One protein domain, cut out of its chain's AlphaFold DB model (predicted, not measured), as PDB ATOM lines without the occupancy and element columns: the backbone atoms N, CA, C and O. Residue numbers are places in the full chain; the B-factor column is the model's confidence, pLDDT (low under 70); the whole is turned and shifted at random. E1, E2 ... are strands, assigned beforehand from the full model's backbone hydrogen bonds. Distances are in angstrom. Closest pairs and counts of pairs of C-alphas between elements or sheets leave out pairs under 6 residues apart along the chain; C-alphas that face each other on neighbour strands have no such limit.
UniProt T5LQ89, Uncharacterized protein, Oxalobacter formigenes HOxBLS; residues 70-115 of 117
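What this domain is: This is residues 70 to 115 of the 117 residues of an uncharacterized protein of Oxalobacter formigenes HOxBLS (UniProt T5LQ89). Two hairpins, E1 with E2 and E3 with E4, follow each other along a rod, joined in one twisted antiparallel sheet where E3 pairs with the first part of long E1. Residues 80 to 85 stick out at one end. The 46 printed residues, all strand by class, have no named helix and four strands, in sheet order E2, E1, E3, E4. The whole is only just loose, close to extended, with radius of gyration of the C-alphas 13.7 A and spans 45 by 20 by 16 A.

Where its parts are: E1, residues 70 to 80, begins at C-alpha (196.050, 212.953, 204.613) and is 31.8 A long. E2 is residues 85 to 91, 19.1 A; E3 98 to 102, 13.3 A; E4 109 to 114, 14.3 A, ending at C-alpha (184.091, 218.262, 203.137).

How they stand to each other: E1 pairs with E3 over residues 70 to 73, N 71 to O 100 being 2.8 A, and with E2 over 74 to 80, N 76 to O 89 being 3.0 A. In the E3 and E4 hairpin, N 99 to O 113 is 2.8 A. E2 and E4, the edge strands, are apart.

The domain as a whole: The farthest C-alphas, Phe 82 and Asp 105, are 45.5 A apart. The printed part has no cut and no long link; no printed residue is under pLDDT 70.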
ATOM      1  N   VAL A  70     197.166 212.285 205.287       93.25
ATOM      2  CA  VAL A  70     196.050 212.953 204.613       93.25
ATOM      3  C   VAL A  70     195.584 212.114 203.427       93.25
ATOM      4  O   VAL A  70     196.347 211.863 202.495       93.25
ATOM      5  N   VAL A  71     194.312 211.718 203.434       92.81
ATOM      6  CA  VAL A  71     193.655 210.998 202.337       92.81
ATOM      7  C   VAL A  71     192.572 211.888 201.748       92.81
ATOM      8  O   VAL A  71     191.683 212.345 202.461       92.81
ATOM      9  N   LYS A  72     192.626 212.125 200.437       94.19
ATOM     10  CA  LYS A  72     191.598 212.870 199.698       94.19
ATOM     11  C   LYS A  72     190.893 211.924 198.747       94.19
ATOM     12  O   LYS A  72     191.551 211.209 197.996       94.19
ATOM     13  N   THR A  73     189.569 211.919 198.773       94.38
ATOM     14  CA  THR A  73     188.773 211.035 197.921       94.38
ATOM     15  C   THR A  73     187.447 211.690 197.556       94.38
ATOM     16  O   THR A  73     187.042 212.689 198.153       94.38
ATOM     17  N   HIS A  74     186.802 211.165 196.526       93.56
ATOM     18  CA  HIS A  74     185.432 211.487 196.190       93.56
ATOM     19  C   HIS A  74     184.513 210.423 196.786       93.56
ATOM     20  O   HIS A  74     184.714 209.238 196.518       93.56
ATOM     21  N   ILE A  75     183.518 210.846 197.556       93.12
ATOM     22  CA  ILE A  75     182.393 210.008 197.970       93.12
ATOM     23  C   ILE A  75     181.161 210.519 197.236       93.12
ATOM     24  O   ILE A  75     180.781 211.679 197.399       93.12
ATOM     25  N   GLY A  76     180.563 209.663 196.420       89.88
ATOM     26  CA  GLY A  76     179.355 209.967 195.668       89.88
ATOM     27  C   GLY A  76     178.266 208.946 195.954       89.88
ATOM     28  O   GLY A  76     178.526 207.882 196.513       89.88
ATOM     29  N   TYR A  77     177.046 209.283 195.562       90.56
ATOM     30  CA  TYR A  77     175.920 208.362 195.570       90.56
ATOM     31  C   TYR A  77     175.439 208.197 194.134       90.56
ATOM     32  O   TYR A  77     175.157 209.192 193.462       90.56
ATOM     33  N   GLU A  78     175.392 206.961 193.660       87.12
ATOM     34  CA  GLU A  78     174.888 206.616 192.337       87.12
ATOM     35  C   GLU A  78     173.533 205.930 192.486       87.12
ATOM     36  O   GLU A  78     173.357 205.067 193.342       87.12
ATOM     37  N   THR A  79     172.563 206.329 191.666       89.06
ATOM     38  CA  THR A  79     171.231 205.720 191.632       89.06
ATOM     39  C   THR A  79     170.982 205.096 190.278       89.06
ATOM     40  O   THR A  79     171.027 205.795 189.263       89.06
ATOM     41  N   ASP A  80     170.608 203.824 190.273       83.12
ATOM     42  CA  ASP A  80     170.035 203.180 189.104       83.12
ATOM     43  C   ASP A  80     168.510 203.336 189.158       83.12
ATOM     44  O   ASP A  80     167.799 202.632 189.880       83.12
ATOM     45  N   SER A  81     167.991 204.286 188.379       81.12
ATOM     46  CA  SER A  81     166.552 204.551 188.295       81.12
ATOM     47  C   SER A  81     165.751 203.397 187.688       81.12
ATOM     48  O   SER A  81     164.539 203.343 187.878       81.12
ATOM     49  N   PHE A  82     166.393 202.499 186.937       79.44
ATOM     50  CA  PHE A  82     165.729 201.359 186.308       79.44
ATOM     51  C   PHE A  82     165.603 200.181 187.279       79.44
ATOM     52  O   PHE A  82     164.546 199.557 187.355       79.44
ATOM     53  N   ALA A  83     166.653 199.901 188.049       81.88
ATOM     54  CA  ALA A  83     166.671 198.797 189.008       81.88
ATOM     55  C   ALA A  83     166.289 199.210 190.447       81.88
ATOM     56  O   ALA A  83     166.170 198.349 191.319       81.88
ATOM     57  N   GLY A  84     166.063 200.503 190.706       83.56
ATOM     58  CA  GLY A  84     165.517 201.009 191.970       83.56
ATOM     59  C   GLY A  84     166.464 200.894 193.166       83.56
ATOM     60  O   GLY A  84     166.007 200.925 194.309       83.56
ATOM     61  N   TRP A  85     167.766 200.757 192.920       84.50
ATOM     62  CA  TRP A  85     168.803 200.724 193.950       84.50
ATOM     63  C   TRP A  85     169.741 201.922 193.797       84.50
ATOM     64  O   TRP A  85     169.796 202.575 192.754       84.50
ATOM     65  N   GLY A  86     170.476 202.221 194.860       86.88
ATOM     66  CA  GLY A  86     171.589 203.153 194.808       86.88
ATOM     67  C   GLY A  86     172.685 202.733 195.770       86.88
ATOM     68  O   GLY A  86     172.421 202.015 196.738       86.88
ATOM     69  N   ASP A  87     173.907 203.149 195.467       89.69
ATOM     70  CA  ASP A  87     175.096 202.769 196.221       89.69
ATOM     71  C   ASP A  87     176.033 203.960 196.421       89.69
ATOM     72  O   ASP A  87     176.088 204.902 195.621       89.69
ATOM     73  N   ILE A  88     176.749 203.922 197.539       91.19
ATOM     74  CA  ILE A  88     177.783 204.894 197.857       91.19
ATOM     75  C   ILE A  88     179.079 204.370 197.266       91.19
ATOM     76  O   ILE A  88     179.586 203.330 197.681       91.19
ATOM     77  N   PHE A  89     179.663 205.128 196.348       89.88
ATOM     78  CA  PHE A  89     180.961 204.785 195.794       89.88
ATOM     79  C   PHE A  89     182.041 205.724 196.321       89.88
ATOM     80  O   PHE A  89     181.830 206.918 196.553       89.88
ATOM     81  N   GLN A  90     183.239 205.167 196.463       92.62
ATOM     82  CA  GLN A  90     184.454 205.910 196.748       92.62
ATOM     83  C   GLN A  90     185.361 205.866 195.518       92.62
ATOM     84  O   GLN A  90     185.635 204.798 194.976       92.62
ATOM     85  N   SER A  91     185.868 207.022 195.091       87.69
ATOM     86  CA  SER A  91     186.798 207.108 193.966       87.69
ATOM     87  C   SER A  91     187.980 208.021 194.272       87.69
ATOM     88  O   SER A  91     187.838 209.094 194.859       87.69
ATOM     89  N   ALA A  92     189.170 207.593 193.855       87.06
ATOM     90  CA  ALA A  92     190.376 208.423 193.828       87.06
ATOM     91  C   ALA A  92     190.602 209.092 192.457       87.06
ATOM     92  O   ALA A  92     191.486 209.934 192.327       87.06
ATOM     93  N   LEU A  93     189.820 208.715 191.436       87.94
ATOM     94  CA  LEU A  93     189.956 209.220 190.062       87.94
ATOM     95  C   LEU A  93     189.132 210.487 189.815       87.94
ATOM     96  O   LEU A  93     189.410 211.247 188.892       87.94
ATOM     97  N   ILE A  94     188.106 210.708 190.633       88.00
ATOM     98  CA  ILE A  94     187.215 211.863 190.549       88.00
ATOM     99  C   ILE A  94     187.720 212.942 191.508       88.00
ATOM    100  O   ILE A  94     188.325 212.637 192.538       88.00
ATOM    101  N   LYS A  95     187.460 214.212 191.171       91.38
ATOM    102  CA  LYS A  95     187.768 215.367 192.023       91.38
ATOM    103  C   LYS A  95     187.296 215.094 193.464       91.38
ATOM    104  O   LYS A  95     186.089 214.930 193.675       91.38
ATOM    105  N   PRO A  96     188.218 215.060 194.443       93.19
ATOM    106  CA  PRO A  96     187.867 214.820 195.832       93.19
ATOM    107  C   PRO A  96     186.872 215.852 196.353       93.19
ATOM    108  O   PRO A  96     187.041 217.046 196.102       93.19
ATOM    109  N   ASN A  97     185.878 215.382 197.098       94.12
ATOM    110  CA  ASN A  97     184.926 216.215 197.835       94.12
ATOM    111  C   ASN A  97     185.056 216.031 199.353       94.12
ATOM    112  O   ASN A  97     184.375 216.715 200.108       94.12
ATOM    113  N   ILE A  98     185.934 215.136 199.813       94.62
ATOM    114  CA  ILE A  98     186.211 214.924 201.229       94.62
ATOM    115  C   ILE A  98     187.701 214.661 201.466       94.62
ATOM    116  O   ILE A  98     188.405 214.059 200.644       94.62
ATOM    117  N   GLN A  99     188.183 215.129 202.612       95.00
ATOM    118  CA  GLN A  99     189.514 214.888 203.143       95.00
ATOM    119  C   GLN A  99     189.409 214.220 204.510       95.00
ATOM    120  O   GLN A  99     188.666 214.674 205.377       95.00
ATOM    121  N   PHE A 100     190.212 213.184 204.711       94.81
ATOM    122  CA  PHE A 100     190.413 212.515 205.986       94.81
ATOM    123  C   PHE A 100     191.853 212.714 206.447       94.81
ATOM    124  O   PHE A 100     192.788 212.578 205.658       94.81
ATOM    125  N   GLU A 101     192.038 212.996 207.729       95.81
ATOM    126  CA  GLU A 101     193.343 213.025 208.378       95.81
ATOM    127  C   GLU A 101     193.403 211.916 209.418       95.81
ATOM    128  O   GLU A 101     192.540 211.834 210.297       95.81
ATOM    129  N   PHE A 102     194.425 211.074 209.331       94.06
ATOM    130  CA  PHE A 102     194.643 209.969 210.254       94.06
ATOM    131  C   PHE A 102     195.891 210.203 211.088       94.06
ATOM    132  O   PHE A 102     196.930 210.635 210.584       94.06
ATOM    133  N   ASN A 103     195.801 209.845 212.364       90.00
ATOM    134  CA  ASN A 103     196.966 209.788 213.224       90.00
ATOM    135  C   ASN A 103     197.806 208.559 212.819       90.00
ATOM    136  O   ASN A 103     197.277 207.442 212.812       90.00
ATOM    137  N   PRO A 104     199.095 208.730 212.490       87.94
ATOM    138  CA  PRO A 104     199.922 207.662 211.929       87.94
ATOM    139  C   PRO A 104     200.213 206.530 212.924       87.94
ATOM    140  O   PRO A 104     200.417 205.392 212.507       87.94
ATOM    141  N   ASP A 105     200.196 206.808 214.229       86.19
ATOM    142  CA  ASP A 105     200.497 205.812 215.263       86.19
ATOM    143  C   ASP A 105     199.281 204.959 215.602       86.19
ATOM    144  O   ASP A 105     199.331 203.732 215.607       86.19
ATOM    145  N   THR A 106     198.162 205.624 215.873       87.00
ATOM    146  CA  THR A 106     196.918 204.966 216.282       87.00
ATOM    147  C   THR A 106     196.114 204.451 215.096       87.00
ATOM    148  O   THR A 106     195.208 203.642 215.291       87.00
ATOM    149  N   LYS A 107     196.413 204.929 213.879       87.50
ATOM    150  CA  LYS A 107     195.649 204.680 212.644       87.50
ATOM    151  C   LYS A 107     194.188 205.136 212.734       87.50
ATOM    152  O   LYS A 107     193.354 204.718 211.934       87.50
ATOM    153  N   LYS A 108     193.862 205.977 213.718       93.00
ATOM    154  CA  LYS A 108     192.512 206.495 213.937       93.00
ATOM    155  C   LYS A 108     192.304 207.789 213.165       93.00
ATOM    156  O   LYS A 108     193.236 208.572 212.979       93.00
ATOM    157  N   LEU A 109     191.061 207.999 212.745       93.56
ATOM    158  CA  LEU A 109     190.618 209.248 212.143       93.56
ATOM    159  C   LEU A 109     190.729 210.378 213.175       93.56
ATOM    160  O   LEU A 109     190.209 210.261 214.284       93.56
ATOM    161  N   VAL A 110     191.410 211.455 212.799       93.31
ATOM    162  CA  VAL A 110     191.574 212.675 213.601       93.31
ATOM    163  C   VAL A 110     190.615 213.754 213.119       93.31
ATOM    164  O   VAL A 110     190.011 214.449 213.932       93.31
ATOM    165  N   LYS A 111     190.462 213.889 211.799       94.00
ATOM    166  CA  LYS A 111     189.639 214.929 211.183       94.00
ATOM    167  C   LYS A 111     189.031 214.427 209.876       94.00
ATOM    168  O   LYS A 111     189.701 213.736 209.113       94.00
ATOM    169  N   ALA A 112     187.782 214.799 209.618       94.94
ATOM    170  CA  ALA A 112     187.127 214.644 208.325       94.94
ATOM    171  C   ALA A 112     186.547 215.996 207.902       94.94
ATOM    172  O   ALA A 112     185.898 216.662 208.708       94.94
ATOM    173  N   GLU A 113     186.799 216.411 206.666       95.50
ATOM    174  CA  GLU A 113     186.397 217.720 206.149       95.50
ATOM    175  C   GLU A 113     185.853 217.591 204.727       95.50
ATOM    176  O   GLU A 113     186.497 216.994 203.864       95.50
ATOM    177  N   VAL A 114     184.668 218.157 204.482       94.00
ATOM    178  CA  VAL A 114     184.091 218.262 203.137       94.00
ATOM    179  C   VAL A 114     184.795 219.399 202.406       94.00
ATOM    180  O   VAL A 114     184.824 220.532 202.879       94.00
ATOM    181  N   ILE A 115     185.369 219.090 201.249       91.62
ATOM    182  CA  ILE A 115     186.043 220.064 200.397       91.62
ATOM    183  C   ILE A 115     185.028 220.533 199.354       91.62
ATOM    184  O   ILE A 115     184.901 219.932 198.287       91.62
TER     185      ILE A 115